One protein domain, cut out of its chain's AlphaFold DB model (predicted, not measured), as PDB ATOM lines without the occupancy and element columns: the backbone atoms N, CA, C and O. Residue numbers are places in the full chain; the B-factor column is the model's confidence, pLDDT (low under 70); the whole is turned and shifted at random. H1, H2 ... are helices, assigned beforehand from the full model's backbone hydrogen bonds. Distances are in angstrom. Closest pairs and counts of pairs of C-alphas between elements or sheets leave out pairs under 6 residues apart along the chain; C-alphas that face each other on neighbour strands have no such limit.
ATOM      1  N   MET A 168     241.802 249.876 174.945       71.31
ATOM      2  CA  MET A 168     242.487 251.116 174.548       71.31
ATOM      3  C   MET A 168     243.958 250.891 174.171       71.31
ATOM      4  O   MET A 168     244.511 251.657 173.384       71.31
ATOM      5  N   HIS A 169     244.598 249.860 174.730       76.00
ATOM      6  CA  HIS A 169     245.976 249.487 174.425       76.00
ATOM      7  C   HIS A 169     246.038 248.132 173.708       76.00
ATOM      8  O   HIS A 169     245.374 247.185 174.137       76.00
ATOM      9  N   PRO A 170     246.905 247.986 172.689       76.50
ATOM     10  CA  PRO A 170     247.227 246.673 172.158       76.50
ATOM     11  C   PRO A 170     247.925 245.818 173.227       76.50
ATOM     12  O   PRO A 170     248.750 246.299 174.007       76.50
ATOM     13  N   VAL A 171     247.611 244.526 173.235       86.75
ATOM     14  CA  VAL A 171     248.221 243.516 174.113       86.75
ATOM     15  C   VAL A 171     249.198 242.638 173.329       86.75
ATOM     16  O   VAL A 171     249.158 242.580 172.103       86.75
ATOM     17  N   GLY A 172     250.107 241.958 174.025       87.25
ATOM     18  CA  GLY A 172     251.175 241.165 173.409       87.25
ATOM     19  C   GLY A 172     252.393 241.987 172.974       87.25
ATOM     20  O   GLY A 172     253.285 241.451 172.321       87.25
ATOM     21  N   ILE A 173     252.463 243.263 173.356       85.38
ATOM     22  CA  ILE A 173     253.588 244.158 173.060       85.38
ATOM     23  C   ILE A 173     254.482 244.360 174.286       85.38
ATOM     24  O   ILE A 173     254.027 244.258 175.425       85.38
ATOM     25  N   THR A 174     255.754 244.677 174.058       88.06
ATOM     26  CA  THR A 174     256.685 245.045 175.136       88.06
ATOM     27  C   THR A 174     256.533 246.539 175.439       88.06
ATOM     28  O   THR A 174     256.589 247.331 174.494       88.06
ATOM     29  N   PRO A 175     256.353 246.953 176.710       86.75
ATOM     30  CA  PRO A 175     256.359 248.367 177.072       86.75
ATOM     31  C   PRO A 175     257.631 249.074 176.597       86.75
ATOM     32  O   PRO A 175     258.726 248.507 176.609       86.75
ATOM     33  N   SER A 176     257.496 250.333 176.184       80.12
ATOM     34  CA  SER A 176     258.647 251.139 175.775       80.12
ATOM     35  C   SER A 176     259.565 251.442 176.966       80.12
ATOM     36  O   SER A 176     259.129 251.437 178.115       80.12
ATOM     37  N   LYS A 177     260.822 251.820 176.700       77.44
ATOM     38  CA  LYS A 177     261.766 252.256 177.750       77.44
ATOM     39  C   LYS A 177     261.292 253.489 178.536       77.44
ATOM     40  O   LYS A 177     261.778 253.720 179.635       77.44
ATOM     41  N   ASN A 178     260.361 254.265 177.977       74.00
ATOM     42  CA  ASN A 178     259.807 255.474 178.591       74.00
ATOM     43  C   ASN A 178     258.483 255.207 179.332       74.00
ATOM     44  O   ASN A 178     257.788 256.146 179.715       74.00
ATOM     45  N   THR A 179     258.116 253.937 179.499       82.62
ATOM     46  CA  THR A 179     256.922 253.490 180.214       82.62
ATOM     47  C   THR A 179     257.366 252.723 181.453       82.62
ATOM     48  O   THR A 179     258.153 251.784 181.351       82.62
ATOM     49  N   HIS A 180     256.850 253.098 182.618       89.81
ATOM     50  CA  HIS A 180     257.112 252.393 183.868       89.81
ATOM     51  C   HIS A 180     255.853 251.655 184.302       89.81
ATOM     52  O   HIS A 180     254.984 252.238 184.932       89.81
ATOM     53  N   VAL A 181     255.742 250.373 183.956       92.50
ATOM     54  CA  VAL A 181     254.612 249.557 184.414       92.50
ATOM     55  C   VAL A 181     254.865 249.145 185.870       92.50
ATOM     56  O   VAL A 181     255.880 248.487 186.128       92.50
ATOM     57  N   PRO A 182     253.998 249.520 186.826       93.94
ATOM     58  CA  PRO A 182     254.222 249.221 188.232       93.94
ATOM     59  C   PRO A 182     253.970 247.738 188.531       93.94
ATOM     60  O   PRO A 182     253.249 247.048 187.809       93.94
ATOM     61  N   ALA A 183     254.551 247.234 189.621       91.88
ATOM     62  CA  ALA A 183     254.550 245.804 189.938       91.88
ATOM     63  C   ALA A 183     253.139 245.207 190.120       91.88
ATOM     64  O   ALA A 183     252.919 244.034 189.818       91.88
ATOM     65  N   GLU A 184     252.163 245.996 190.581       91.62
ATOM     66  CA  GLU A 184     250.765 245.565 190.715       91.62
ATOM     67  C   GLU A 184     250.019 245.365 189.381       91.62
ATOM     68  O   GLU A 184     248.904 244.822 189.376       91.62
ATOM     69  N   MET A 185     250.617 245.797 188.267       94.56
ATOM     70  CA  MET A 185     250.134 245.634 186.897       94.56
ATOM     71  C   MET A 185     251.059 244.648 186.173       94.56
ATOM     72  O   MET A 185     252.015 245.043 185.507       94.56
ATOM     73  N   PRO A 186     250.830 243.336 186.335       92.88
ATOM     74  CA  PRO A 186     251.808 242.336 185.945       92.88
ATOM     75  C   PRO A 186     251.977 242.274 184.427       92.88
ATOM     76  O   PRO A 186     251.006 242.252 183.668       92.88
ATOM     77  N   LEU A 187     253.229 242.174 183.995       94.56
ATOM     78  CA  LEU A 187     253.589 241.764 182.643       94.56
ATOM     79  C   LEU A 187     253.720 240.240 182.600       94.56
ATOM     80  O   LEU A 187     254.178 239.626 183.565       94.56
ATOM     81  N   ARG A 188     253.390 239.624 181.463       93.00
ATOM     82  CA  ARG A 188     253.669 238.204 181.212       93.00
ATOM     83  C   ARG A 188     254.775 238.119 180.177       93.00
ATOM     84  O   ARG A 188     254.632 238.664 179.088       93.00
ATOM     85  N   GLU A 189     255.900 237.507 180.544       92.94
ATOM     86  CA  GLU A 189     257.091 237.421 179.675       92.94
ATOM     87  C   GLU A 189     257.562 238.803 179.171       92.94
ATOM     88  O   GLU A 189     257.972 238.969 178.025       92.94
ATOM     89  N   GLY A 190     257.452 239.828 180.025       92.50
ATOM     90  CA  GLY A 190     257.820 241.210 179.693       92.50
ATOM     91  C   GLY A 190     256.835 241.944 178.773       92.50
ATOM     92  O   GLY A 190     257.106 243.081 178.393       92.50
ATOM     93  N   ARG A 191     255.694 241.337 178.428       92.88
ATOM     94  CA  ARG A 191     254.683 241.923 177.537       92.88
ATOM     95  C   ARG A 191     253.413 242.315 178.287       92.88
ATOM     96  O   ARG A 191     253.039 241.681 179.277       92.88
ATOM     97  N   LEU A 192     252.740 243.348 177.780       93.19
ATOM     98  CA  LEU A 192     251.397 243.732 178.205       93.19
ATOM     99  C   LEU A 192     250.408 242.614 177.869       93.19
ATOM    100  O   LEU A 192     250.450 242.026 176.786       93.19
ATOM    101  N   THR A 193     249.486 242.353 178.783       94.12
ATOM    102  CA  THR A 193     248.347 241.452 178.578       94.12
ATOM    103  C   THR A 193     247.069 242.139 179.030       94.12
ATOM    104  O   THR A 193     247.132 243.164 179.712       94.12
ATOM    105  N   CYS A 194     245.907 241.564 178.722       93.44
ATOM    106  CA  CYS A 194     244.643 242.058 179.271       93.44
ATOM    107  C   CYS A 194     244.705 242.123 180.813       93.44
ATOM    108  O   CYS A 194     244.310 243.119 181.408       93.44
ATOM    109  N   GLU A 195     245.325 241.135 181.470       94.06
ATOM    110  CA  GLU A 195     245.486 241.089 182.935       94.06
ATOM    111  C   GLU A 195     246.471 242.120 183.517       94.06
ATOM    112  O   GLU A 195     246.541 242.301 184.737       94.06
ATOM    113  N   THR A 196     247.231 242.818 182.670       95.00
ATOM    114  CA  THR A 196     248.071 243.930 183.124       95.00
ATOM    115  C   THR A 196     247.201 245.084 183.609       95.00
ATOM    116  O   THR A 196     247.481 245.646 184.664       95.00
ATOM    117  N   CYS A 197     246.128 245.400 182.879       93.44
ATOM    118  CA  CYS A 197     245.198 246.481 183.213       93.44
ATOM    119  C   CYS A 197     243.937 245.970 183.906       93.44
ATOM    120  O   CYS A 197     243.431 246.624 184.813       93.44
ATOM    121  N   HIS A 198     243.454 244.794 183.517       93.12
ATOM    122  CA  HIS A 198     242.253 244.176 184.058       93.12
ATOM    123  C   HIS A 198     242.617 243.137 185.124       93.12
ATOM    124  O   HIS A 198     243.716 242.590 185.151       93.12
ATOM    125  N   LYS A 199     241.704 242.879 186.051       92.12
ATOM    126  CA  LYS A 199     241.833 241.875 187.105       92.12
ATOM    127  C   LYS A 199     240.602 240.977 187.059       92.12
ATOM    128  O   LYS A 199     239.716 241.094 187.905       92.12
ATOM    129  N   SER A 200     240.538 240.081 186.074       88.44
ATOM    130  CA  SER A 200     239.377 239.196 185.859       88.44
ATOM    131  C   SER A 200     239.073 238.306 187.068       88.44
ATOM    132  O   SER A 200     237.915 237.989 187.325       88.44
ATOM    133  N   SER A 201     240.077 238.001 187.900       85.62
ATOM    134  CA  SER A 201     239.901 237.309 189.193       85.62
ATOM    135  C   SER A 201     238.924 237.996 190.160       85.62
ATOM    136  O   SER A 201     238.443 237.372 191.103       85.62
ATOM    137  N   LEU A 202     238.572 239.270 189.949       84.56
ATOM    138  CA  LEU A 202     237.500 239.912 190.713       84.56
ATOM    139  C   LEU A 202     236.137 239.238 190.491       84.56
ATOM    140  O   LEU A 202     235.310 239.264 191.406       84.56
ATOM    141  N   GLN A 203     235.920 238.596 189.336       82.75
ATOM    142  CA  GLN A 203     234.693 237.862 189.029       82.75
ATOM    143  C   GLN A 203     234.410 236.761 190.060       82.75
ATOM    144  O   GLN A 203     233.266 236.632 190.481       82.75
ATOM    145  N   GLU A 204     235.433 236.057 190.560       74.62
ATOM    146  CA  GLU A 204     235.302 235.040 191.621       74.62
ATOM    147  C   GLU A 204     234.647 235.613 192.894       74.62
ATOM    148  O   GLU A 204     233.788 234.991 193.517       74.62
ATOM    149  N   ASN A 205     235.018 236.840 193.265       62.47
ATOM    150  CA  ASN A 205     234.598 237.463 194.519       62.47
ATOM    151  C   ASN A 205     233.220 238.129 194.435       62.47
ATOM    152  O   ASN A 205     232.491 238.165 195.428       62.47
ATOM    153  N   ALA A 206     232.848 238.673 193.276       58.84
ATOM    154  CA  ALA A 206     231.572 239.373 193.110       58.84
ATOM    155  C   ALA A 206     230.359 238.442 193.052       58.84
ATOM    156  O   ALA A 206     229.252 238.885 193.344       58.84
ATOM    157  N   LEU A 207     230.558 237.160 192.736       61.84
ATOM    158  CA  LEU A 207     229.494 236.157 192.810       61.84
ATOM    159  C   LEU A 207     229.042 235.895 194.258       61.84
ATOM    160  O   LEU A 207     227.919 235.450 194.475       61.84
ATOM    161  N   ASN A 208     229.888 236.234 195.241       58.38
ATOM    162  CA  ASN A 208     229.646 236.019 196.672       58.38
ATOM    163  C   ASN A 208     229.478 237.319 197.481       58.38
ATOM    164  O   ASN A 208     229.072 237.273 198.642       58.38
ATOM    165  N   LYS A 209     229.793 238.487 196.905       53.72
ATOM    166  CA  LYS A 209     229.668 239.794 197.566       53.72
ATOM    167  C   LYS A 209     228.856 240.753 196.712       53.72
ATOM    168  O   LYS A 209     229.248 241.112 195.603       53.72
ATOM    169  N   VAL A 210     227.756 241.236 197.282       56.41
ATOM    170  CA  VAL A 210     226.943 242.312 196.713       56.41
ATOM    171  C   VAL A 210     227.859 243.518 196.448       56.41
ATOM    172  O   VAL A 210     228.409 244.078 197.390       56.41
ATOM    173  N   SER A 211     228.011 243.917 195.176       63.75
ATOM    174  CA  SER A 211     228.440 245.250 194.683       63.75
ATOM    175  C   SER A 211     229.826 245.487 194.046       63.75
ATOM    176  O   SER A 211     229.996 246.571 193.490       63.75
ATOM    177  N   VAL A 212     230.766 244.532 193.956       72.25
ATOM    178  CA  VAL A 212     232.070 244.809 193.281       72.25
ATOM    179  C   VAL A 212     231.908 245.030 191.770       72.25
ATOM    180  O   VAL A 212     232.400 246.020 191.233       72.25
ATOM    181  N   GLY A 213     231.153 244.166 191.085       72.44
ATOM    182  CA  GLY A 213     230.956 244.282 189.634       72.44
ATOM    183  C   GLY A 213     230.185 245.531 189.195       72.44
ATOM    184  O   GLY A 213     230.363 245.998 188.080       72.44
ATOM    185  N   ARG A 214     229.367 246.125 190.077       75.94
ATOM    186  CA  ARG A 214     228.691 247.403 189.781       75.94
ATOM    187  C   ARG A 214     229.650 248.591 189.830       75.94
ATOM    188  O   ARG A 214     229.480 249.527 189.064       75.94
ATOM    189  N   GLN A 215     230.618 248.558 190.743       81.25
ATOM    190  CA  GLN A 215     231.584 249.645 190.929       81.25
ATOM    191  C   GLN A 215     232.737 249.558 189.929       81.25
ATOM    192  O   GLN A 215     233.284 250.578 189.530       81.25
ATOM    193  N   ASN A 216     233.084 248.345 189.500       85.69
ATOM    194  CA  ASN A 216     234.143 248.111 188.531       85.69
ATOM    195  C   ASN A 216     233.683 247.132 187.441       85.69
ATOM    196  O   ASN A 216     234.178 246.009 187.389       85.69
ATOM    197  N   PRO A 217     232.741 247.520 186.564       83.94
ATOM    198  CA  PRO A 217     232.180 246.615 185.558       83.94
ATOM    199  C   PRO A 217     233.213 246.099 184.547       83.94
ATOM    200  O   PRO A 217     232.982 245.063 183.928       83.94
ATOM    201  N   TYR A 218     234.355 246.780 184.421       86.00
ATOM    202  CA  TYR A 218     235.413 246.488 183.453       86.00
ATOM    203  C   TYR A 218     236.624 245.770 184.057       86.00
ATOM    204  O   TYR A 218     237.624 245.596 183.374       86.00
ATOM    205  N   PHE A 219     236.581 245.370 185.331       90.44
ATOM    206  CA  PHE A 219     237.713 244.752 186.034       90.44
ATOM    207  C   PHE A 219     238.992 245.597 186.071       90.44
ATOM    208  O   PHE A 219     240.065 245.039 186.283       90.44
ATOM    209  N   LEU A 220     238.931 246.912 185.873       90.62
ATOM    210  CA  LEU A 220     240.132 247.740 185.849       90.62
ATOM    211  C   LEU A 220     240.855 247.660 187.194       90.62
ATOM    212  O   LEU A 220     240.260 247.820 188.263       90.62
ATOM    213  N   ARG A 221     242.161 247.415 187.155       92.00
ATOM    214  CA  ARG A 221     243.035 247.740 188.281       92.00
ATOM    215  C   ARG A 221     242.949 249.245 188.493       92.00
ATOM    216  O   ARG A 221     242.760 249.980 187.535       92.00
ATOM    217  N   LYS A 222     243.068 249.703 189.738       91.31
ATOM    218  CA  LYS A 222     242.968 251.134 190.060       91.31
ATOM    219  C   LYS A 222     241.679 251.783 189.511       91.31
ATOM    220  O   LYS A 222     241.710 252.904 189.013       91.31
ATOM    221  N   SER A 223     240.550 251.063 189.549       89.31
ATOM    222  CA  SER A 223     239.256 251.521 189.013       89.31
ATOM    223  C   SER A 223     238.726 252.799 189.669       89.31
ATOM    224  O   SER A 223     237.786 253.400 189.167       89.31
ATOM    225  N   GLU A 224     239.294 253.182 190.811       89.31
ATOM    226  CA  GLU A 224     239.037 254.436 191.510       89.31
ATOM    227  C   GLU A 224     239.618 255.675 190.811       89.31
ATOM    228  O   GLU A 224     239.185 256.785 191.108       89.31
ATOM    229  N   LEU A 225     240.591 255.503 189.911       88.44
ATOM    230  CA  LEU A 225     241.226 256.604 189.193       88.44
ATOM    231  C   LEU A 225     240.343 257.103 188.049       88.44
ATOM    232  O   LEU A 225     239.635 256.333 187.393       88.44
ATOM    233  N   SER A 226     240.443 258.397 187.745       83.81
ATOM    234  CA  SER A 226     239.954 258.902 186.464       83.81
ATOM    235  C   SER A 226     240.734 258.276 185.302       83.81
ATOM    236  O   SER A 226     241.824 257.727 185.468       83.81
ATOM    237  N   ARG A 227     240.185 258.374 184.087       77.38
ATOM    238  CA  ARG A 227     240.827 257.823 182.884       77.38
ATOM    239  C   ARG A 227     242.248 258.358 182.688       77.38
ATOM    240  O   ARG A 227     243.149 257.576 182.410       77.38
ATOM    241  N   ASP A 228     242.442 259.663 182.850       76.19
ATOM    242  CA  ASP A 228     243.749 260.290 182.643       76.19
ATOM    243  C   ASP A 228     244.745 259.833 183.715       76.19
ATOM    244  O   ASP A 228     245.858 259.419 183.393       76.19
ATOM    245  N   GLU A 229     244.323 259.817 184.983       84.50
ATOM    246  CA  GLU A 229     245.123 259.294 186.098       84.50
ATOM    247  C   GLU A 229     245.519 257.833 185.884       84.50
ATOM    248  O   GLU A 229     246.656 257.463 186.170       84.50
ATOM    249  N   PHE A 230     244.624 257.018 185.320       87.81
ATOM    250  CA  PHE A 230     244.914 255.629 184.988       87.81
ATOM    251  C   PHE A 230     246.035 255.505 183.946       87.81
ATOM    252  O   PHE A 230     246.945 254.696 184.118       87.81
ATOM    253  N   CYS A 231     246.037 256.338 182.900       84.00
ATOM    254  CA  CYS A 231     247.132 256.363 181.923       84.00
ATOM    255  C   CYS A 231     248.474 256.703 182.591       84.00
ATOM    256  O   CYS A 231     249.506 256.093 182.289       84.00
ATOM    257  N   PHE A 232     248.460 257.637 183.544       85.50
ATOM    258  CA  PHE A 232     249.659 258.076 184.258       85.50
ATOM    259  C   PHE A 232     250.211 257.061 185.262       85.50
ATOM    260  O   PHE A 232     251.327 257.233 185.748       85.50
ATOM    261  N   VAL A 233     249.489 255.967 185.525       89.88
ATOM    262  CA  VAL A 233     250.028 254.844 186.302       89.88
ATOM    263  C   VAL A 233     251.278 254.270 185.631       89.88
ATOM    264  O   VAL A 233     252.226 253.900 186.318       89.88
ATOM    265  N   CYS A 234     251.290 254.228 184.294       88.38
ATOM    266  CA  CYS A 234     252.401 253.675 183.515       88.38
ATOM    267  C   CYS A 234     253.188 254.731 182.730       88.38
ATOM    268  O   CYS A 234     254.353 254.520 182.376       88.38
ATOM    269  N   HIS A 235     252.550 255.853 182.406       85.06
ATOM    270  CA  HIS A 235     253.139 256.905 181.593       85.06
ATOM    271  C   HIS A 235     253.529 258.110 182.453       85.06
ATOM    272  O   HIS A 235     252.721 258.633 183.210       85.06
ATOM    273  N   VAL A 236     254.770 258.585 182.315       75.75
ATOM    274  CA  VAL A 236     255.258 259.749 183.074       75.75
ATOM    275  C   VAL A 236     254.417 260.983 182.735       75.75
ATOM    276  O   VAL A 236     254.280 261.344 181.568       75.75
ATOM    277  N   PHE A 237     253.854 261.639 183.751       66.12
ATOM    278  CA  PHE A 237     252.908 262.744 183.585       66.12
ATOM    279  C   PHE A 237     253.469 263.894 182.742       66.12
ATOM    280  O   PHE A 237     252.798 264.381 181.834       66.12
ATOM    281  N   GLU A 238     254.712 264.310 182.979       64.25
ATOM    282  CA  GLU A 238     255.339 265.423 182.261       64.25
ATOM    283  C   GLU A 238     255.554 265.126 180.770       64.25
ATOM    284  O   GLU A 238     255.477 266.042 179.944       64.25
ATOM    285  N   SER A 239     255.794 263.860 180.411       61.81
ATOM    286  CA  SER A 239     255.952 263.435 179.016       61.81
ATOM    287  C   SER A 239     254.615 263.071 178.360       61.81
ATOM    288  O   SER A 239     254.462 263.271 177.156       61.81
ATOM    289  N   TYR A 240     253.626 262.616 179.137       59.19
ATOM    290  CA  TYR A 240     252.344 262.124 178.632       59.19
ATOM    291  C   TYR A 240     251.222 263.171 178.622       59.19
ATOM    292  O   TYR A 240     250.422 263.194 177.694       59.19
ATOM    293  N   ARG A 241     251.198 264.146 179.544       48.12
ATOM    294  CA  ARG A 241     250.263 265.295 179.483       48.12
ATOM    295  C   ARG A 241     250.481 266.156 178.229       48.12
ATOM    296  O   ARG A 241     249.618 266.936 177.835       48.12
ATOM    297  N   ARG A 242     251.647 266.008 177.593       49.31
ATOM    298  CA  ARG A 242     252.003 266.622 176.307       49.31
ATOM    299  C   ARG A 242     251.713 265.729 175.099       49.31
ATOM    300  O   ARG A 242     251.887 266.191 173.975       49.31
ATOM    301  N   LEU A 243     251.257 264.493 175.299       62.47
ATOM    302  CA  LEU A 243     250.923 263.546 174.236       62.47
ATOM    303  C   LEU A 243     249.514 263.837 173.713       62.47
ATOM    304  O   LEU A 243     248.591 263.041 173.804       62.47
ATOM    305  N   ASN A 244     249.354 265.031 173.151       75.38
ATOM    306  CA  ASN A 244     248.344 265.232 172.133       75.38
ATOM    307  C   ASN A 244     248.949 264.678 170.833       75.38
ATOM    308  O   ASN A 244     249.809 265.355 170.267       75.38
TER     309      ASN A 244
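What this domain is: This is residues 168 to 244 of the 381 residues of a protein of Desulforhopalus sp. IMCC35007 (UniProt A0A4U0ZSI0). With little regular structure, the printed part winds through loop residues 168 to 193 to H1 near the middle, runs out to H2 and H3 at one end, then folds back to H4 and H5. Five short helices hold 23 of 77 printed residues, with no named strand: class all helix. It is only just loose, close to compact (radius of gyration of the C-alphas 13.8 A), spanning 41 by 28 by 19 A.

How they stand to each other: H1, residues 194 to 197, touches no helix. H2, residues 202 to 206, touches H3, residues 212 to 215; the closest C-alphas, of Ala 206 and Val 212, are 5.5 A apart. H4, residues 227 to 232, and H5, residues 237 to 240, are close but not clearly touching; the closest C-alphas, of Phe 232 and Tyr 240, are 7.4 A apart. Every O i to N i+4 pair is within hydrogen-bond range in H2 and H4; H1, H3 and H5 are too short for one.

Where its parts are: H1 begins at C-alpha 194 (244.643, 242.058, 179.271). H4, the longest, measures 8.9 A. H5 ends at C-alpha 240 (252.344, 262.124, 178.632).

The domain as a whole: The farthest C-alphas, of Asn 208 and Arg 242, are 43.0 A apart. The printed part has no cut. The H3 to H4 link is long. Residues 205 to 211 and 237 to 243 have pLDDT under 70.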